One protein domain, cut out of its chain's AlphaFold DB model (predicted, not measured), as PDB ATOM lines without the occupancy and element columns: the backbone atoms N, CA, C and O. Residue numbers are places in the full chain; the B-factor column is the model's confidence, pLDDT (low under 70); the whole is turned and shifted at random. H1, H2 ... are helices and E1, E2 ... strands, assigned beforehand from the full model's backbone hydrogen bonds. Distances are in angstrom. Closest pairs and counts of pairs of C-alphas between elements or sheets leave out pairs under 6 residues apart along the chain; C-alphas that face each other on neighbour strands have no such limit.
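What this domain is: This is residues 3 to 149 of the 150 residues of an uncharacterized protein of Armatimonadetes bacterium (UniProt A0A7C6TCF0). Two long helices, H3 and H6, run the same way and spread apart from where residues 61 to 65 of H3 meet H6, beside long loops of residues 8 to 54 and 77 to 89; the short H2 and H4 pack on H6. Residues 101 to 106 of the antiparallel hairpin E1 - E2 stick out at one end, and H7 touches no helix. Among 147 printed residues look for seven named helices and two named strands, in the order H1 H2 H3 H4 E1 E2 H5 H6 H7. The class is mostly helix, with under half of the residues in named elements; the whole is only just compact, close to loose, with a radius of gyration of the C-alphas of 17.2 A and spans of 50 by 39 by 33 A.

How they stand to each other: Start at H1, residues 4 to 7, which touches no helix. H2, residues 55 to 58, touches H3, residues 61 to 76, only at the corner, the closest C-alphas being Trp 56 and Leu 64, 5.3 A. H6, residues 119 to 134, is the hub: find its C-alpha of Ala 121 5.0 A from that of Arg 57 in H2, their closest pair. H3 touches H6 closest at the C-alphas of Ala 61 and Leu 128, 5.0 A, at a shallow tilt of 34.7 degrees, only just short of steep. H4, residues 90 to 93, touches H6 at the C-alphas of Phe 93 and Ala 121, their closest, 5.7 A. In the hairpin of E1, residues 100 to 102, and E2, residues 105 to 107, N 100 and O 107 are within hydrogen-bond range at 2.9 A. H5, residues 111 to 114, is close but not clearly touching H2, while H7, residues 142 to 148, is apart from H6. Every O i to N i+4 pair is within range in H6 and H7, 11 of 12 in H3; H1, H2, H4 and H5 are too short for one.

Where its parts are: Find C-alpha 4 at (-46.165, 30.599, -21.371), where H1 begins. H3 runs 21.9 A from C-alpha 61, H6 23.0 A from C-alpha 119 at (-50.729, 49.377, 0.158), and H7 10.3 A to C-alpha 148 at (-30.633, 22.330, -8.453).

The domain as a whole: The two C-alphas farthest apart, Gly 79 and Gly 103, are 56.6 A apart. The printed part has no cut; the links H1 to H2 and H3 to H4 are long. No printed residue is under 70 in pLDDT.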
ATOM      1  N   PRO A   3     -43.023  33.787 -22.103       94.12
ATOM      2  CA  PRO A   3     -44.399  33.972 -21.652       94.12
ATOM      3  C   PRO A   3     -45.210  32.739 -22.049       94.12
ATOM      4  O   PRO A   3     -45.514  32.537 -23.231       94.12
ATOM      5  N   LEU A   4     -45.532  31.882 -21.076       96.06
ATOM      6  CA  LEU A   4     -46.165  30.599 -21.371       96.06
ATOM      7  C   LEU A   4     -47.533  30.765 -22.044       96.06
ATOM      8  O   LEU A   4     -47.857  29.996 -22.946       96.06
ATOM      9  N   TYR A   5     -48.295  31.803 -21.691       94.56
ATOM     10  CA  TYR A   5     -49.598  32.075 -22.301       94.56
ATOM     11  C   TYR A   5     -49.536  32.230 -23.836       94.56
ATOM     12  O   TYR A   5     -50.485  31.868 -24.548       94.56
ATOM     13  N   TYR A   6     -48.408  32.742 -24.343       94.19
ATOM     14  CA  TYR A   6     -48.181  33.008 -25.760       94.19
ATOM     15  C   TYR A   6     -47.624  31.779 -26.480       94.19
ATOM     16  O   TYR A   6     -48.222  31.322 -27.451       94.19
ATOM     17  N   TYR A   7     -46.509  31.224 -25.992       94.81
ATOM     18  CA  TYR A   7     -45.815  30.132 -26.684       94.81
ATOM     19  C   TYR A   7     -46.356  28.736 -26.362       94.81
ATOM     20  O   TYR A   7     -46.275  27.857 -27.208       94.81
ATOM     21  N   ARG A   8     -46.917  28.520 -25.165       94.00
ATOM     22  CA  ARG A   8     -47.699  27.329 -24.766       94.00
ATOM     23  C   ARG A   8     -46.975  25.977 -24.735       94.00
ATOM     24  O   ARG A   8     -47.563  25.005 -24.271       94.00
ATOM     25  N   GLU A   9     -45.730  25.889 -25.199       95.31
ATOM     26  CA  GLU A   9     -45.011  24.613 -25.329       95.31
ATOM     27  C   GLU A   9     -44.199  24.251 -24.076       95.31
ATOM     28  O   GLU A   9     -44.275  23.127 -23.579       95.31
ATOM     29  N   GLN A  10     -43.401  25.186 -23.554       96.69
ATOM     30  CA  GLN A  10     -42.455  24.906 -22.469       96.69
ATOM     31  C   GLN A  10     -43.114  25.126 -21.106       96.69
ATOM     32  O   GLN A  10     -43.032  26.203 -20.526       96.69
ATOM     33  N   LEU A  11     -43.793  24.090 -20.607       97.00
ATOM     34  CA  LEU A  11     -44.551  24.148 -19.352       97.00
ATOM     35  C   LEU A  11     -43.677  24.246 -18.100       97.00
ATOM     36  O   LEU A  11     -44.163  24.709 -17.080       97.00
ATOM     37  N   VAL A  12     -42.426  23.792 -18.154       97.12
ATOM     38  CA  VAL A  12     -41.499  23.726 -17.011       97.12
ATOM     39  C   VAL A  12     -40.137  24.294 -17.406       97.12
ATOM     40  O   VAL A  12     -39.862  24.394 -18.607       97.12
ATOM     41  N   PRO A  13     -39.268  24.651 -16.440       97.69
ATOM     42  CA  PRO A  13     -37.921  25.093 -16.760       97.69
ATOM     43  C   PRO A  13     -37.170  24.106 -17.653       97.69
ATOM     44  O   PRO A  13     -37.281  22.887 -17.509       97.69
ATOM     45  N   TYR A  14     -36.420  24.648 -18.607       97.44
ATOM     46  CA  TYR A  14     -35.734  23.869 -19.629       97.44
ATOM     47  C   TYR A  14     -34.427  24.537 -20.041       97.44
ATOM     48  O   TYR A  14     -34.270  25.757 -19.952       97.44
ATOM     49  N   HIS A  15     -33.489  23.728 -20.521       97.44
ATOM     50  CA  HIS A  15     -32.302  24.221 -21.203       97.44
ATOM     51  C   HIS A  15     -32.663  24.500 -22.668       97.44
ATOM     52  O   HIS A  15     -33.086  23.577 -23.369       97.44
ATOM     53  N   PRO A  16     -32.590  25.759 -23.129       97.50
ATOM     54  CA  PRO A  16     -32.968  26.123 -24.482       97.50
ATOM     55  C   PRO A  16     -31.914  25.717 -25.520       97.50
ATOM     56  O   PRO A  16     -30.749  25.487 -25.189       97.50
ATOM     57  N   SER A  17     -32.312  25.675 -26.792       97.62
ATOM     58  CA  SER A  17     -31.383  25.667 -27.928       97.62
ATOM     59  C   SER A  17     -30.647  27.006 -28.015       97.62
ATOM     60  O   SER A  17     -31.135  28.049 -27.568       97.62
ATOM     61  N   ARG A  18     -29.425  26.967 -28.552       95.62
ATOM     62  CA  ARG A  18     -28.582  28.154 -28.754       95.62
ATOM     63  C   ARG A  18     -28.990  28.940 -29.999       95.62
ATOM     64  O   ARG A  18     -28.684  30.123 -30.096       95.62
ATOM     65  N   GLU A  19     -29.677  28.277 -30.918       97.12
ATOM     66  CA  GLU A  19     -30.160  28.782 -32.197       97.12
ATOM     67  C   GLU A  19     -31.599  29.303 -32.078       97.12
ATOM     68  O   GLU A  19     -31.935  30.322 -32.677       97.12
ATOM     69  N   ASP A  20     -32.432  28.636 -31.272       96.81
ATOM     70  CA  ASP A  20     -33.798  29.054 -30.955       96.81
ATOM     71  C   ASP A  20     -34.090  28.855 -29.463       96.81
ATOM     72  O   ASP A  20     -34.359  27.751 -28.982       96.81
ATOM     73  N   TRP A  21     -34.084  29.962 -28.718       95.38
ATOM     74  CA  TRP A  21     -34.269  29.936 -27.271       95.38
ATOM     75  C   TRP A  21     -35.670  29.469 -26.837       95.38
ATOM     76  O   TRP A  21     -35.868  29.119 -25.672       95.38
ATOM     77  N   THR A  22     -36.649  29.441 -27.747       95.94
ATOM     78  CA  THR A  22     -38.017  28.969 -27.468       95.94
ATOM     79  C   THR A  22     -38.127  27.442 -27.487       95.94
ATOM     80  O   THR A  22     -39.107  26.876 -26.991       95.94
ATOM     81  N   LYS A  23     -37.113  26.760 -28.033       97.00
ATOM     82  CA  LYS A  23     -37.036  25.303 -28.156       97.00
ATOM     83  C   LYS A  23     -36.051  24.729 -27.149       97.00
ATOM     84  O   LYS A  23     -35.118  25.401 -26.720       97.00
ATOM     85  N   LYS A  24     -36.254  23.465 -26.769       96.94
ATOM     86  CA  LYS A  24     -35.311  22.723 -25.921       96.94
ATOM     87  C   LYS A  24     -34.001  22.464 -26.670       96.94
ATOM     88  O   LYS A  24     -34.014  22.238 -27.876       96.94
ATOM     89  N   GLY A  25     -32.896  22.456 -25.939       96.69
ATOM     90  CA  GLY A  25     -31.555  22.204 -26.452       96.69
ATOM     91  C   GLY A  25     -30.547  22.029 -25.317       96.69
ATOM     92  O   GLY A  25     -30.874  21.437 -24.290       96.69
ATOM     93  N   ASP A  26     -29.324  22.520 -25.507       95.88
ATOM     94  CA  ASP A  26     -28.162  22.226 -24.656       95.88
ATOM     95  C   ASP A  26     -27.487  23.480 -24.056       95.88
ATOM     96  O   ASP A  26     -26.326  23.456 -23.619       95.88
ATOM     97  N   SER A  27     -28.186  24.617 -24.046       95.81
ATOM     98  CA  SER A  27     -27.664  25.834 -23.430       95.81
ATOM     99  C   SER A  27     -27.409  25.631 -21.936       95.81
ATOM    100  O   SER A  27     -28.209  25.048 -21.212       95.81
ATOM    101  N   LYS A  28     -26.310  26.205 -21.434       94.62
ATOM    102  CA  LYS A  28     -25.990  26.212 -19.994       94.62
ATOM    103  C   LYS A  28     -26.901  27.139 -19.179       94.62
ATOM    104  O   LYS A  28     -26.847  27.120 -17.955       94.62
ATOM    105  N   VAL A  29     -27.690  27.980 -19.845       94.50
ATOM    106  CA  VAL A  29     -28.640  28.893 -19.200       94.50
ATOM    107  C   VAL A  29     -29.964  28.166 -19.034       94.50
ATOM    108  O   VAL A  29     -30.492  27.655 -20.012       94.50
ATOM    109  N   LEU A  30     -30.518  28.135 -17.825       97.38
ATOM    110  CA  LEU A  30     -31.865  27.614 -17.608       97.38
ATOM    111  C   LEU A  30     -32.897  28.692 -17.967       97.38
ATOM    112  O   LEU A  30     -32.870  29.785 -17.400       97.38
ATOM    113  N   GLN A  31     -33.828  28.384 -18.868       97.44
ATOM    114  CA  GLN A  31     -35.018  29.204 -19.070       97.44
ATOM    115  C   GLN A  31     -36.090  28.766 -18.074       97.44
ATOM    116  O   GLN A  31     -36.481  27.604 -18.052       97.44
ATOM    117  N   ILE A  32     -36.590  29.711 -17.280       97.50
ATOM    118  CA  ILE A  32     -37.726  29.519 -16.372       97.50
ATOM    119  C   ILE A  32     -38.929  30.228 -17.009       97.50
ATOM    120  O   ILE A  32     -38.892  31.455 -17.144       97.50
ATOM    121  N   PRO A  33     -39.945  29.503 -17.501       96.75
ATOM    122  CA  PRO A  33     -41.151  30.116 -18.046       96.75
ATOM    123  C   PRO A  33     -41.873  30.979 -17.011       96.75
ATOM    124  O   PRO A  33     -41.981  30.590 -15.849       96.75
ATOM    125  N   ASN A  34     -42.403  32.125 -17.446       95.12
ATOM    126  CA  ASN A  34     -43.468  32.774 -16.692       95.12
ATOM    127  C   ASN A  34     -44.703  31.865 -16.791       95.12
ATOM    128  O   ASN A  34     -45.131  31.571 -17.910       95.12
ATOM    129  N   PHE A  35     -45.213  31.378 -15.658       96.81
ATOM    130  CA  PHE A  35     -46.330  30.436 -15.660       96.81
ATOM    131  C   PHE A  35     -47.618  31.126 -16.121       96.81
ATOM    132  O   PHE A  35     -47.769  32.341 -16.024       96.81
ATOM    133  N   ALA A  36     -48.543  30.334 -16.647       97.12
ATOM    134  CA  ALA A  36     -49.842  30.799 -17.098       97.12
ATOM    135  C   ALA A  36     -50.857  29.672 -16.932       97.12
ATOM    136  O   ALA A  36     -50.501  28.493 -17.032       97.12
ATOM    137  N   ASP A  37     -52.117  30.031 -16.717       97.44
ATOM    138  CA  ASP A  37     -53.192  29.054 -16.651       97.44
ATOM    139  C   ASP A  37     -53.541  28.539 -18.054       97.44
ATOM    140  O   ASP A  37     -54.264  29.159 -18.836       97.44
ATOM    141  N   MET A  38     -53.006  27.365 -18.377       95.50
ATOM    142  CA  MET A  38     -53.184  26.722 -19.678       95.50
ATOM    143  C   MET A  38     -54.546  26.040 -19.843       95.50
ATOM    144  O   MET A  38     -54.846  25.557 -20.934       95.50
ATOM    145  N   THR A  39     -55.361  25.999 -18.786       95.88
ATOM    146  CA  THR A  39     -56.686  25.365 -18.796       95.88
ATOM    147  C   THR A  39     -57.787  26.315 -19.263       95.88
ATOM    148  O   THR A  39     -58.839  25.865 -19.713       95.88
ATOM    149  N   ILE A  40     -57.531  27.625 -19.223       94.06
ATOM    150  CA  ILE A  40     -58.490  28.646 -19.637       94.06
ATOM    151  C   ILE A  40     -58.577  28.717 -21.168       94.06
ATOM    152  O   ILE A  40     -57.577  28.873 -21.892       94.06
ATOM    153  N   GLU A  41     -59.812  28.679 -21.670       93.81
ATOM    154  CA  GLU A  41     -60.134  29.128 -23.020       93.81
ATOM    155  C   GLU A  41     -60.077  30.660 -23.064       93.81
ATOM    156  O   GLU A  41     -60.956  31.358 -22.559       93.81
ATOM    157  N   SER A  42     -58.990  31.170 -23.640       93.75
ATOM    158  CA  SER A  42     -58.707  32.602 -23.703       93.75
ATOM    159  C   SER A  42     -59.728  33.343 -24.556       93.75
ATOM    160  O   SER A  42     -59.973  32.972 -25.705       93.75
ATOM    161  N   LYS A  43     -60.227  34.459 -24.031       93.75
ATOM    162  CA  LYS A  43     -61.010  35.460 -24.766       93.75
ATOM    163  C   LYS A  43     -60.136  36.605 -25.282       93.75
ATOM    164  O   LYS A  43     -60.579  37.378 -26.127       93.75
ATOM    165  N   ASP A  44     -58.898  36.708 -24.801       93.19
ATOM    166  CA  ASP A  44     -57.908  37.648 -25.319       93.19
ATOM    167  C   ASP A  44     -57.266  37.121 -26.627       93.19
ATOM    168  O   ASP A  44     -56.837  35.964 -26.671       93.19
ATOM    169  N   PRO A  45     -57.120  37.939 -27.690       91.38
ATOM    170  CA  PRO A  45     -56.505  37.505 -28.952       91.38
ATOM    171  C   PRO A  45     -55.075  36.966 -28.813       91.38
ATOM    172  O   PRO A  45     -54.621  36.188 -29.653       91.38
ATOM    173  N   TYR A  46     -54.362  37.365 -27.759       90.69
ATOM    174  CA  TYR A  46     -52.975  36.984 -27.508       90.69
ATOM    175  C   TYR A  46     -52.816  36.017 -26.330       90.69
ATOM    176  O   TYR A  46     -51.690  35.627 -26.023       90.69
ATOM    177  N   GLY A  47     -53.906  35.580 -25.687       93.56
ATOM    178  CA  GLY A  47     -53.837  34.677 -24.537       93.56
ATOM    179  C   GLY A  47     -53.529  35.346 -23.200       93.56
ATOM    180  O   GLY A  47     -53.232  34.631 -22.252       93.56
ATOM    181  N   ARG A  48     -53.522  36.683 -23.119       92.94
ATOM    182  CA  ARG A  48     -53.018  37.414 -21.938       92.94
ATOM    183  C   ARG A  48     -53.854  37.197 -20.680       92.94
ATOM    184  O   ARG A  48     -53.331  37.325 -19.585       92.94
ATOM    185  N   ASP A  49     -55.118  36.829 -20.832       94.19
ATOM    186  CA  ASP A  49     -56.014  36.479 -19.726       94.19
ATOM    187  C   ASP A  49     -55.625  35.183 -18.998       94.19
ATOM    188  O   ASP A  49     -56.157  34.907 -17.931       94.19
ATOM    189  N   ARG A  50     -54.682  34.403 -19.534       95.81
ATOM    190  CA  ARG A  50     -54.068  33.267 -18.831       95.81
ATOM    191  C   ARG A  50     -52.932  33.679 -17.904       95.81
ATOM    192  O   ARG A  50     -52.554  32.893 -17.032       95.81
ATOM    193  N   ASP A  51     -52.325  34.835 -18.167       94.25
ATOM    194  CA  ASP A  51     -51.149  35.299 -17.443       94.25
ATOM    195  C   ASP A  51     -51.511  35.617 -15.988       94.25
ATOM    196  O   ASP A  51     -52.649  35.930 -15.640       94.25
ATOM    197  N   GLN A  52     -50.514  35.524 -15.126       94.00
ATOM    198  CA  GLN A  52     -50.639  35.863 -13.716       94.00
ATOM    199  C   GLN A  52     -50.607  37.373 -13.457       94.00
ATOM    200  O   GLN A  52     -51.159  37.843 -12.463       94.00
ATOM    201  N   TRP A  53     -49.924  38.139 -14.311       94.81
ATOM    202  CA  TRP A  53     -49.749  39.576 -14.131       94.81
ATOM    203  C   TRP A  53     -50.883  40.339 -14.813       94.81
ATOM    204  O   TRP A  53     -51.195  40.034 -15.965       94.81
ATOM    205  N   PRO A  54     -51.472  41.364 -14.171       94.31
ATOM    206  CA  PRO A  54     -51.250  41.870 -12.804       94.31
ATOM    207  C   PRO A  54     -52.313  41.381 -11.796       94.31
ATOM    208  O   PRO A  54     -52.686  42.101 -10.862       94.31
ATOM    209  N   LEU A  55     -52.846  40.174 -12.000       95.69
ATOM    210  CA  LEU A  55     -54.117  39.714 -11.433       95.69
ATOM    211  C   LEU A  55     -54.185  39.788  -9.900       95.69
ATOM    212  O   LEU A  55     -55.229  40.151  -9.354       95.69
ATOM    213  N   TRP A  56     -53.077  39.506  -9.205       95.44
ATOM    214  CA  TRP A  56     -53.035  39.521  -7.736       95.44
ATOM    215  C   TRP A  56     -53.380  40.880  -7.132       95.44
ATOM    216  O   TRP A  56     -53.943  40.927  -6.043       95.44
ATOM    217  N   ARG A  57     -53.036  41.984  -7.812       96.38
ATOM    218  CA  ARG A  57     -53.321  43.340  -7.322       96.38
ATOM    219  C   ARG A  57     -54.528  43.958  -8.000       96.38
ATOM    220  O   ARG A  57     -55.218  44.756  -7.380       96.38
ATOM    221  N   THR A  58     -54.809  43.634  -9.261       97.12
ATOM    222  CA  THR A  58     -55.970  44.231  -9.927       97.12
ATOM    223  C   THR A  58     -57.272  43.599  -9.468       97.12
ATOM    224  O   THR A  58     -58.270  44.309  -9.428       97.12
ATOM    225  N   GLU A  59     -57.259  42.317  -9.100       97.50
ATOM    226  CA  GLU A  59     -58.446  41.600  -8.628       97.50
ATOM    227  C   GLU A  59     -58.277  41.112  -7.186       97.50
ATOM    228  O   GLU A  59     -58.975  41.612  -6.311       97.50
ATOM    229  N   SER A  60     -57.368  40.163  -6.930       98.12
ATOM    230  CA  SER A  60     -56.943  39.730  -5.585       98.12
ATOM    231  C   SER A  60     -55.925  38.584  -5.669       98.12
ATOM    232  O   SER A  60     -55.834  37.882  -6.682       98.12
ATOM    233  N   ALA A  61     -55.230  38.306  -4.567       98.31
ATOM    234  CA  ALA A  61     -54.423  37.102  -4.392       98.31
ATOM    235  C   ALA A  61     -55.243  35.821  -4.614       98.31
ATOM    236  O   ALA A  61     -54.775  34.902  -5.279       98.31
ATOM    237  N   ALA A  62     -56.484  35.775  -4.117       98.12
ATOM    238  CA  ALA A  62     -57.375  34.630  -4.289       98.12
ATOM    239  C   ALA A  62     -57.713  34.374  -5.768       98.12
ATOM    240  O   ALA A  62     -57.691  33.226  -6.210       98.12
ATOM    241  N   SER A  63     -57.950  35.436  -6.545       97.69
ATOM    242  CA  SER A  63     -58.163  35.343  -7.994       97.69
ATOM    243  C   SER A  63     -56.944  34.757  -8.703       97.69
ATOM    244  O   SER A  63     -57.089  33.866  -9.539       97.69
ATOM    245  N   LEU A  64     -55.731  35.191  -8.336       98.00
ATOM    246  CA  LEU A  64     -54.513  34.596  -8.887       98.00
ATOM    247  C   LEU A  64     -54.330  33.135  -8.458       98.00
ATOM    248  O   LEU A  64     -53.866  32.317  -9.253       98.00
ATOM    249  N   MET A  65     -54.723  32.774  -7.236       98.44
ATOM    250  CA  MET A  65     -54.601  31.395  -6.768       98.44
ATOM    251  C   MET A  65     -55.430  30.405  -7.585       98.44
ATOM    252  O   MET A  65     -54.996  29.270  -7.739       98.44
ATOM    253  N   THR A  66     -56.542  30.825  -8.196       98.06
ATOM    254  CA  THR A  66     -57.255  29.983  -9.171       98.06
ATOM    255  C   THR A  66     -56.354  29.593 -10.347       98.06
ATOM    256  O   THR A  66     -56.277  28.417 -10.692       98.06
ATOM    257  N   HIS A  67     -55.604  30.545 -10.910       98.06
ATOM    258  CA  HIS A  67     -54.676  30.281 -12.017       98.06
ATOM    259  C   HIS A  67     -53.511  29.392 -11.572       98.06
ATOM    260  O   HIS A  67     -53.086  28.497 -12.305       98.06
ATOM    261  N   VAL A  68     -52.998  29.631 -10.360       98.44
ATOM    262  CA  VAL A  68     -51.950  28.804  -9.751       98.44
ATOM    263  C   VAL A  68     -52.425  27.363  -9.599       98.44
ATOM    264  O   VAL A  68     -51.744  26.454 -10.068       98.44
ATOM    265  N   ASP A  69     -53.585  27.145  -8.983       98.44
ATOM    266  CA  ASP A  69     -54.116  25.811  -8.699       98.44
ATOM    267  C   ASP A  69     -54.400  25.042 -10.001       98.44
ATOM    268  O   ASP A  69     -54.006  23.878 -10.131       98.44
ATOM    269  N   ASN A  70     -54.967  25.712 -11.007       98.31
ATOM    270  CA  ASN A  70     -55.203  25.138 -12.332       98.31
ATOM    271  C   ASN A  70     -53.899  24.741 -13.037       98.31
ATOM    272  O   ASN A  70     -53.772  23.613 -13.516       98.31
ATOM    273  N   TYR A  71     -52.901  25.632 -13.080       98.25
ATOM    274  CA  TYR A  71     -51.606  25.329 -13.695       98.25
ATOM    275  C   TYR A  71     -50.876  24.196 -12.957       98.25
ATOM    276  O   TYR A  71     -50.348  23.283 -13.597       98.25
ATOM    277  N   VAL A  72     -50.877  24.213 -11.620       98.44
ATOM    278  CA  VAL A  72     -50.272  23.163 -10.789       98.44
ATOM    279  C   VAL A  72     -50.933  21.811 -11.058       98.44
ATOM    280  O   VAL A  72     -50.223  20.822 -11.248       98.44
ATOM    281  N   GLY A  73     -52.267  21.753 -11.115       98.25
ATOM    282  CA  GLY A  73     -52.998  20.547 -11.512       98.25
ATOM    283  C   GLY A  73     -52.603  20.085 -12.915       98.25
ATOM    284  O   GLY A  73     -52.179  18.943 -13.098       98.25
ATOM    285  N   TYR A  74     -52.618  21.006 -13.879       98.00
ATOM    286  CA  TYR A  74     -52.319  20.742 -15.286       98.00
ATOM    287  C   TYR A  74     -50.939  20.107 -15.512       98.00
ATOM    288  O   TYR A  74     -50.812  19.160 -16.298       98.00
ATOM    289  N   VAL A  75     -49.892  20.597 -14.840       98.12
ATOM    290  CA  VAL A  75     -48.539  20.023 -14.966       98.12
ATOM    291  C   VAL A  75     -48.387  18.722 -14.176       98.12
ATOM    292  O   VAL A  75     -47.773  17.780 -14.680       98.12
ATOM    293  N   ARG A  76     -49.001  18.609 -12.990       97.69
ATOM    294  CA  ARG A  76     -48.927  17.393 -12.162       97.69
ATOM    295  C   ARG A  76     -49.622  16.198 -12.807       97.69
ATOM    296  O   ARG A  76     -49.066  15.104 -12.782       97.69
ATOM    297  N   GLU A  77     -50.772  16.398 -13.451       98.06
ATOM    298  CA  GLU A  77     -51.462  15.357 -14.233       98.06
ATOM    299  C   GLU A  77     -50.591  14.785 -15.363       98.06
ATOM    300  O   GLU A  77     -50.762  13.640 -15.774       98.06
ATOM    301  N   ARG A  78     -49.620  15.569 -15.847       97.62
ATOM    302  CA  ARG A  78     -48.650  15.175 -16.882       97.62
ATOM    303  C   ARG A  78     -47.358  14.596 -16.303       97.62
ATOM    304  O   ARG A  78     -46.410  14.372 -17.052       97.62
ATOM    305  N   GLY A  79     -47.289  14.381 -14.988       97.88
ATOM    306  CA  GLY A  79     -46.082  13.916 -14.306       97.88
ATOM    307  C   GLY A  79     -44.936  14.933 -14.322       97.88
ATOM    308  O   GLY A  79     -43.778  14.546 -14.182       97.88
ATOM    309  N   LEU A  80     -45.236  16.221 -14.522       97.50
ATOM    310  CA  LEU A  80     -44.249  17.296 -14.556       97.50
ATOM    311  C   LEU A  80     -44.177  18.030 -13.204       97.50
ATOM    312  O   LEU A  80     -45.190  18.151 -12.508       97.50
ATOM    313  N   PRO A  81     -42.998  18.558 -12.824       96.75
ATOM    314  CA  PRO A  81     -42.867  19.406 -11.645       96.75
ATOM    315  C   PRO A  81     -43.608  20.736 -11.833       96.75
ATOM    316  O   PRO A  81     -43.630  21.297 -12.927       96.75
ATOM    317  N   ALA A  82     -44.163  21.277 -10.749       97.44
ATOM    318  CA  ALA A  82     -44.763  22.607 -10.753       97.44
ATOM    319  C   ALA A  82     -43.731  23.660 -10.337       97.44
ATOM    320  O   ALA A  82     -43.206  23.611  -9.226       97.44
ATOM    321  N   VAL A  83     -43.459  24.618 -11.225       97.69
ATOM    322  CA  VAL A  83     -42.598  25.776 -10.950       97.69
ATOM    323  C   VAL A  83     -43.373  27.043 -11.271       97.69
ATOM    324  O   VAL A  83     -43.786  27.252 -12.407       97.69
ATOM    325  N   LEU A  84     -43.550  27.895 -10.266       97.69
ATOM    326  CA  LEU A  84     -44.271  29.158 -10.384       97.69
ATOM    327  C   LEU A  84     -43.259  30.306 -10.402       97.69
ATOM    328  O   LEU A  84     -42.643  30.614  -9.383       97.69
ATOM    329  N   CYS A  85     -43.061  30.929 -11.563       97.12
ATOM    330  CA  CYS A  85     -42.220  32.119 -11.688       97.12
ATOM    331  C   CYS A  85     -43.090  33.376 -11.711       97.12
ATOM    332  O   CYS A  85     -43.770  33.635 -12.700       97.12
ATOM    333  N   PHE A  86     -43.043  34.173 -10.645       94.94
ATOM    334  CA  PHE A  86     -43.801  35.420 -10.540       94.94
ATOM    335  C   PHE A  86     -43.062  36.586 -11.225       94.94
ATOM    336  O   PHE A  86     -41.877  36.802 -10.968       94.94
ATOM    337  N   TYR A  87     -43.739  37.326 -12.107       91.44
ATOM    338  CA  TYR A  87     -43.209  38.505 -12.796       91.44
ATOM    339  C   TYR A  87     -43.875  39.758 -12.231       91.44
ATOM    340  O   TYR A  87     -44.999  40.077 -12.597       91.44
ATOM    341  N   MET A  88     -43.181  40.441 -11.321       93.75
ATOM    342  CA  MET A  88     -43.667  41.623 -10.600       93.75
ATOM    343  C   MET A  88     -42.702  42.795 -10.803       93.75
ATOM    344  O   MET A  88     -41.492  42.590 -10.927       93.75
ATOM    345  N   HIS A  89     -43.212  44.022 -10.782       95.38
ATOM    346  CA  HIS A  89     -42.424  45.243 -10.899       95.38
ATOM    347  C   HIS A  89     -42.412  46.030  -9.580       95.38
ATOM    348  O   HIS A  89     -43.438  46.111  -8.907       95.38
ATOM    349  N   PRO A  90     -41.298  46.702  -9.232       95.88
ATOM    350  CA  PRO A  90     -41.209  47.473  -7.990       95.88
ATOM    351  C   PRO A  90     -42.265  48.577  -7.851       95.88
ATOM    352  O   PRO A  90     -42.738  48.836  -6.748       95.88
ATOM    353  N   TRP A  91     -42.654  49.214  -8.960       95.62
ATOM    354  CA  TRP A  91     -43.629  50.308  -8.956       95.62
ATOM    355  C   TRP A  91     -45.040  49.860  -8.546       95.62
ATOM    356  O   TRP A  91     -45.834  50.689  -8.121       95.62
ATOM    357  N   GLU A  92     -45.349  48.561  -8.611       97.25
ATOM    358  CA  GLU A  92     -46.651  48.016  -8.198       97.25
ATOM    359  C   GLU A  92     -46.894  48.205  -6.695       97.25
ATOM    360  O   GLU A  92     -48.035  48.291  -6.247       97.25
ATOM    361  N   PHE A  93     -45.819  48.326  -5.917       97.31
ATOM    362  CA  PHE A  93     -45.843  48.449  -4.460       97.31
ATOM    363  C   PHE A  93     -45.707  49.896  -3.976       97.31
ATOM    364  O   PHE A  93     -45.468  50.134  -2.795       97.31
ATOM    365  N   TRP A  94     -45.847  50.870  -4.877       97.75
ATOM    366  CA  TRP A  94     -45.802  52.293  -4.559       97.75
ATOM    367  C   TRP A  94     -47.075  52.990  -5.055       97.75
ATOM    368  O   TRP A  94     -47.599  52.599  -6.099       97.75
ATOM    369  N   PRO A  95     -47.596  54.018  -4.358       96.56
ATOM    370  CA  PRO A  95     -48.717  54.797  -4.872       96.56
ATOM    371  C   PRO A  95     -48.388  55.410  -6.240       96.56
ATOM    372  O   PRO A  95     -47.452  56.200  -6.371       96.56
ATOM    373  N   MET A  96     -49.169  55.052  -7.260       96.44
ATOM    374  CA  MET A  96     -49.009  55.545  -8.630       96.44
ATOM    375  C   MET A  96     -50.099  56.569  -8.956       96.44
ATOM    376  O   MET A  96     -51.278  56.330  -8.703       96.44
ATOM    377  N   ALA A  97     -49.716  57.697  -9.555       95.44
ATOM    378  CA  ALA A  97     -50.660  58.672 -10.091       95.44
ATOM    379  C   ALA A  97     -51.292  58.169 -11.401       95.44
ATOM    380  O   ALA A  97     -50.658  57.442 -12.167       95.44
ATOM    381  N   SER A  98     -52.529  58.590 -11.676       95.62
ATOM    382  CA  SER A  98     -53.243  58.279 -12.925       95.62
ATOM    383  C   SER A  98     -52.723  59.055 -14.135       95.62
ATOM    384  O   SER A  98     -53.022  58.692 -15.267       95.62
ATOM    385  N   GLU A  99     -51.963  60.123 -13.908       96.94
ATOM    386  CA  GLU A  99     -51.342  60.928 -14.951       96.94
ATOM    387  C   GLU A  99     -50.024  61.529 -14.461       96.94
ATOM    388  O   GLU A  99     -49.853  61.814 -13.273       96.94
ATOM    389  N   TYR A 100     -49.097  61.734 -15.393       94.62
ATOM    390  CA  TYR A 100     -47.805  62.361 -15.140       94.62
ATOM    391  C   TYR A 100     -47.583  63.459 -16.170       94.62
ATOM    392  O   TYR A 100     -47.278  63.179 -17.331       94.62
ATOM    393  N   HIS A 101     -47.751  64.710 -15.745       96.12
ATOM    394  CA  HIS A 101     -47.441  65.869 -16.570       96.12
ATOM    395  C   HIS A 101     -45.970  66.263 -16.414       96.12
ATOM    396  O   HIS A 101     -45.459  66.403 -15.303       96.12
ATOM    397  N   PHE A 102     -45.298  66.469 -17.538       93.56
ATOM    398  CA  PHE A 102     -43.961  67.043 -17.630       93.56
ATOM    399  C   PHE A 102     -43.966  68.103 -18.738       93.56
ATOM    400  O   PHE A 102     -44.914  68.178 -19.512       93.56
ATOM    401  N   GLY A 103     -42.939  68.954 -18.812       94.06
ATOM    402  CA  GLY A 103     -42.985  70.215 -19.579       94.06
ATOM    403  C   GLY A 103     -43.377  70.126 -21.066       94.06
ATOM    404  O   GLY A 103     -43.707  71.150 -21.654       94.06
ATOM    405  N   GLU A 104     -43.369  68.934 -21.662       95.06
ATOM    406  CA  GLU A 104     -43.698  68.689 -23.071       95.06
ATOM    407  C   GLU A 104     -44.990  67.876 -23.276       95.06
ATOM    408  O   GLU A 104     -45.435  67.711 -24.411       95.06
ATOM    409  N   GLY A 105     -45.625  67.365 -22.214       96.50
ATOM    410  CA  GLY A 105     -46.830  66.553 -22.354       96.50
ATOM    411  C   GLY A 105     -47.271  65.823 -21.091       96.50
ATOM    412  O   GLY A 105     -46.723  65.990 -20.005       96.50
ATOM    413  N   THR A 106     -48.296  64.989 -21.248       97.75
ATOM    414  CA  THR A 106     -48.864  64.180 -20.166       97.75
ATOM    415  C   THR A 106     -48.851  62.712 -20.564       97.75
ATOM    416  O   THR A 106     -49.362  62.356 -21.625       97.75
ATOM    417  N   VAL A 107     -48.292  61.854 -19.708       96.56
ATOM    418  CA  VAL A 107     -48.452  60.398 -19.818       96.56
ATOM    419  C   VAL A 107     -49.658  59.981 -18.994       96.56
ATOM    420  O   VAL A 107     -49.697  60.234 -17.791       96.56
ATOM    421  N   VAL A 108     -50.609  59.308 -19.633       97.25
ATOM    422  CA  VAL A 108     -51.760  58.684 -18.972       97.25
ATOM    423  C   VAL A 108     -51.609  57.169 -19.127       97.25
ATOM    424  O   VAL A 108     -51.807  56.664 -20.234       97.25
ATOM    425  N   PRO A 109     -51.188  56.435 -18.080       96.00
ATOM    426  CA  PRO A 109     -51.119  54.981 -18.131       96.00
ATOM    427  C   PRO A 109     -52.510  54.367 -18.297       96.00
ATOM    428  O   PRO A 109     -53.499  54.915 -17.807       96.00
ATOM    429  N   ASP A 110     -52.581  53.183 -18.906       96.19
ATOM    430  CA  ASP A 110     -53.829  52.421 -18.916       96.19
ATOM    431  C   ASP A 110     -54.321  52.182 -17.474       96.19
ATOM    432  O   ASP A 110     -53.507  51.877 -16.596       96.19
ATOM    433  N   PRO A 111     -55.637  52.250 -17.190       95.88
ATOM    434  CA  PRO A 111     -56.143  52.228 -15.814       95.88
ATOM    435  C   PRO A 111     -55.674  51.031 -14.978       95.88
ATOM    436  O   PRO A 111     -55.386  51.168 -13.791       95.88
ATOM    437  N   PHE A 112     -55.552  49.851 -15.590       95.06
ATOM    438  CA  PHE A 112     -55.108  48.640 -14.895       95.06
ATOM    439  C   PHE A 112     -53.631  48.704 -14.461       95.06
ATOM    440  O   PHE A 112     -53.243  48.023 -13.509       95.06
ATOM    441  N   ILE A 113     -52.807  49.532 -15.116       96.06
ATOM    442  CA  ILE A 113     -51.406  49.742 -14.740       96.06
ATOM    443  C   ILE A 113     -51.339  50.338 -13.341       96.06
ATOM    444  O   ILE A 113     -50.587  49.830 -12.524       96.06
ATOM    445  N   VAL A 114     -52.167  51.338 -13.034       96.81
ATOM    446  CA  VAL A 114     -52.128  52.040 -11.740       96.81
ATOM    447  C   VAL A 114     -53.129  51.498 -10.717       96.81
ATOM    448  O   VAL A 114     -52.958  51.730  -9.520       96.81
ATOM    449  N   LYS A 115     -54.153  50.750 -11.160       97.81
ATOM    450  CA  LYS A 115     -55.182  50.149 -10.294       97.81
ATOM    451  C   LYS A 115     -54.533  49.410  -9.123       97.81
ATOM    452  O   LYS A 115     -53.745  48.486  -9.324       97.81
ATOM    453  N   ASN A 116     -54.914  49.801  -7.910       98.06
ATOM    454  CA  ASN A 116     -54.522  49.143  -6.667       98.06
ATOM    455  C   ASN A 116     -52.996  49.033  -6.425       98.06
ATOM    456  O   ASN A 116     -52.557  48.127  -5.718       98.06
ATOM    457  N   CYS A 117     -52.177  49.925  -6.996       98.31
ATOM    458  CA  CYS A 117     -50.762  50.022  -6.614       98.31
ATOM    459  C   CYS A 117     -50.606  50.595  -5.192       98.31
ATOM    460  O   CYS A 117     -51.464  51.346  -4.725       98.31
ATOM    461  N   GLY A 118     -49.505  50.271  -4.511       98.12
ATOM    462  CA  GLY A 118     -49.239  50.702  -3.131       98.12
ATOM    463  C   GLY A 118     -49.730  49.695  -2.089       98.12
ATOM    464  O   GLY A 118     -49.514  48.493  -2.245       98.12
ATOM    465  N   ASP A 119     -50.381  50.179  -1.027       98.44
ATOM    466  CA  ASP A 119     -50.729  49.377   0.158       98.44
ATOM    467  C   ASP A 119     -51.558  48.129  -0.173       98.44
ATOM    468  O   ASP A 119     -51.282  47.052   0.350       98.44
ATOM    469  N   TYR A 120     -52.514  48.234  -1.100       98.44
ATOM    470  CA  TYR A 120     -53.313  47.078  -1.516       98.44
ATOM    471  C   TYR A 120     -52.456  45.994  -2.184       98.44
ATOM    472  O   TYR A 120     -52.603  44.810  -1.883       98.44
ATOM    473  N   ALA A 121     -51.536  46.370  -3.078       98.25
ATOM    474  CA  ALA A 121     -50.636  45.410  -3.714       98.25
ATOM    475  C   ALA A 121     -49.713  44.728  -2.690       98.25
ATOM    476  O   ALA A 121     -49.446  43.533  -2.820       98.25
ATOM    477  N   LEU A 122     -49.254  45.462  -1.667       98.19
ATOM    478  CA  LEU A 122     -48.474  44.908  -0.554       98.19
ATOM    479  C   LEU A 122     -49.295  43.915   0.281       98.19
ATOM    480  O   LEU A 122     -48.810  42.822   0.574       98.19
ATOM    481  N   GLU A 123     -50.539  44.260   0.619       98.56
ATOM    482  CA  GLU A 123     -51.460  43.378   1.344       98.56
ATOM    483  C   GLU A 123     -51.714  42.083   0.561       98.56
ATOM    484  O   GLU A 123     -51.523  40.985   1.088       98.56
ATOM    485  N   GLN A 124     -52.071  42.194  -0.722       98.69
ATOM    486  CA  GLN A 124     -52.340  41.025  -1.560       98.69
ATOM    487  C   GLN A 124     -51.090  40.173  -1.794       98.69
ATOM    488  O   GLN A 124     -51.201  38.951  -1.872       98.69
ATOM    489  N   LEU A 125     -49.892  40.764  -1.860       98.00
ATOM    490  CA  LEU A 125     -48.654  39.985  -1.900       98.00
ATOM    491  C   LEU A 125     -48.472  39.156  -0.619       98.00
ATOM    492  O   LEU A 125     -48.090  37.989  -0.706       98.00
ATOM    493  N   GLY A 126     -48.778  39.725   0.551       98.44
ATOM    494  CA  GLY A 126     -48.775  38.995   1.823       98.44
ATOM    495  C   GLY A 126     -49.733  37.801   1.802       98.44
ATOM    496  O   GLY A 126     -49.310  36.667   2.031       98.44
ATOM    497  N   VAL A 127     -50.990  38.037   1.414       98.75
ATOM    498  CA  VAL A 127     -52.013  36.983   1.293       98.75
ATOM    499  C   VAL A 127     -51.587  35.897   0.299       98.75
ATOM    500  O   VAL A 127     -51.735  34.709   0.574       98.75
ATOM    501  N   LEU A 128     -51.018  36.279  -0.848       98.56
ATOM    502  CA  LEU A 128     -50.527  35.336  -1.853       98.56
ATOM    503  C   LEU A 128     -49.421  34.432  -1.294       98.56
ATOM    504  O   LEU A 128     -49.446  33.223  -1.516       98.56
ATOM    505  N   ILE A 129     -48.460  35.000  -0.558       98.62
ATOM    506  CA  ILE A 129     -47.373  34.236   0.071       98.62
ATOM    507  C   ILE A 129     -47.934  33.212   1.061       98.62
ATOM    508  O   ILE A 129     -47.493  32.060   1.046       98.62
ATOM    509  N   ASP A 130     -48.898  33.602   1.893       98.75
ATOM    510  CA  ASP A 130     -49.500  32.702   2.879       98.75
ATOM    511  C   ASP A 130     -50.278  31.565   2.199       98.75
ATOM    512  O   ASP A 130     -50.030  30.393   2.488       98.75
ATOM    513  N   LEU A 131     -51.099  31.877   1.192       98.75
ATOM    514  CA  LEU A 131     -51.844  30.879   0.411       98.75
ATOM    515  C   LEU A 131     -50.931  29.884  -0.324       98.75
ATOM    516  O   LEU A 131     -51.270  28.703  -0.460       98.75
ATOM    517  N   LEU A 132     -49.775  30.338  -0.814       98.62
ATOM    518  CA  LEU A 132     -48.764  29.474  -1.426       98.62
ATOM    519  C   LEU A 132     -48.111  28.554  -0.384       98.62
ATOM    520  O   LEU A 132     -47.944  27.360  -0.643       98.62
ATOM    521  N   LYS A 133     -47.776  29.073   0.804       98.56
ATOM    522  CA  LYS A 133     -47.220  28.265   1.905       98.56
ATOM    523  C   LYS A 133     -48.193  27.193   2.382       98.56
ATOM    524  O   LYS A 133     -47.771  26.062   2.602       98.56
ATOM    525  N   GLU A 134     -49.481  27.513   2.484       98.38
ATOM    526  CA  GLU A 134     -50.534  26.545   2.830       98.38
ATOM    527  C   GLU A 134     -50.584  25.358   1.854       98.38
ATOM    528  O   GLU A 134     -50.899  24.236   2.247       98.38
ATOM    529  N   ARG A 135     -50.212  25.579   0.586       97.38
ATOM    530  CA  ARG A 135     -50.110  24.542  -0.459       97.38
ATOM    531  C   ARG A 135     -48.758  23.824  -0.486       97.38
ATOM    532  O   ARG A 135     -48.510  23.020  -1.386       97.38
ATOM    533  N   GLY A 136     -47.883  24.108   0.478       97.75
ATOM    534  CA  GLY A 136     -46.553  23.515   0.581       97.75
ATOM    535  C   GLY A 136     -45.551  24.064  -0.434       97.75
ATOM    536  O   GLY A 136     -44.632  23.346  -0.818       97.75
ATOM    537  N   ALA A 137     -45.728  25.301  -0.914       97.88
ATOM    538  CA  ALA A 137     -44.762  25.916  -1.816       97.88
ATOM    539  C   ALA A 137     -43.431  26.212  -1.106       97.88
ATOM    540  O   ALA A 137     -43.398  26.757  -0.000       97.88
ATOM    541  N   GLU A 138     -42.327  25.923  -1.795       97.56
ATOM    542  CA  GLU A 138     -40.981  26.328  -1.395       97.56
ATOM    543  C   GLU A 138     -40.521  27.520  -2.236       97.56
ATOM    544  O   GLU A 138     -40.688  27.549  -3.458       97.56
ATOM    545  N   PHE A 139     -39.916  28.511  -1.584       97.94
ATOM    546  CA  PHE A 139     -39.459  29.734  -2.235       97.94
ATOM    547  C   PHE A 139     -37.954  29.671  -2.469       97.94
ATOM    548  O   PHE A 139     -37.173  29.422  -1.552       97.94
ATOM    549  N   THR A 140     -37.534  29.948  -3.699       97.50
ATOM    550  CA  THR A 140     -36.121  30.022  -4.073       97.50
ATOM    551  C   THR A 140     -35.887  31.169  -5.045       97.50
ATOM    552  O   THR A 140     -36.814  31.725  -5.633       97.50
ATOM    553  N   THR A 141     -34.625  31.536  -5.226       97.38
ATOM    554  CA  THR A 141     -34.241  32.485  -6.273       97.38
ATOM    555  C   THR A 141     -34.109  31.764  -7.613       97.38
ATOM    556  O   THR A 141     -33.829  30.567  -7.652       97.38
ATOM    557  N   ALA A 142     -34.196  32.494  -8.730       96.31
ATOM    558  CA  ALA A 142     -33.919  31.925 -10.054       96.31
ATOM    559  C   ALA A 142     -32.531  31.252 -10.123       96.31
ATOM    560  O   ALA A 142     -32.381  30.188 -10.718       96.31
ATOM    561  N   LYS A 143     -31.526  31.832  -9.448       96.62
ATOM    562  CA  LYS A 143     -30.185  31.242  -9.313       96.62
ATOM    563  C   LYS A 143     -30.204  29.942  -8.505       96.62
ATOM    564  O   LYS A 143     -29.529  28.992  -8.884       96.62
ATOM    565  N   GLY A 144     -30.949  29.914  -7.401       97.62
ATOM    566  CA  GLY A 144     -31.105  28.725  -6.563       97.62
ATOM    567  C   GLY A 144     -31.747  27.578  -7.334       97.62
ATOM    568  O   GLY A 144     -31.186  26.490  -7.368       97.62
ATOM    569  N   LEU A 145     -32.848  27.855  -8.041       97.12
ATOM    570  CA  LEU A 145     -33.500  26.873  -8.906       97.12
ATOM    571  C   LEU A 145     -32.548  26.360  -9.993       97.12
ATOM    572  O   LEU A 145     -32.411  25.154 -10.164       97.12
ATOM    573  N   ALA A 146     -31.844  27.257 -10.691       96.44
ATOM    574  CA  ALA A 146     -30.898  26.878 -11.739       96.44
ATOM    575  C   ALA A 146     -29.730  26.010 -11.235       96.44
ATOM    576  O   ALA A 146     -29.172  25.243 -12.012       96.44
ATOM    577  N   ALA A 147     -29.359  26.112  -9.956       96.06
ATOM    578  CA  ALA A 147     -28.308  25.286  -9.365       96.06
ATOM    579  C   ALA A 147     -28.767  23.852  -9.048       96.06
ATOM    580  O   ALA A 147     -27.930  22.955  -8.960       96.06
ATOM    581  N   THR A 148     -30.070  23.631  -8.853       94.81
ATOM    582  CA  THR A 148     -30.633  22.330  -8.453       94.81
ATOM    583  C   THR A 148     -31.435  21.645  -9.557       94.81
ATOM    584  O   THR A 148     -31.733  20.457  -9.432       94.81
ATOM    585  N   TRP A 149     -31.809  22.376 -10.609       94.94
ATOM    586  CA  TRP A 149     -32.565  21.847 -11.740       94.94
ATOM    587  C   TRP A 149     -31.726  20.840 -12.532       94.94
ATOM    588  O   TRP A 149     -30.564  21.108 -12.839       94.94
TER     589      TRP A 149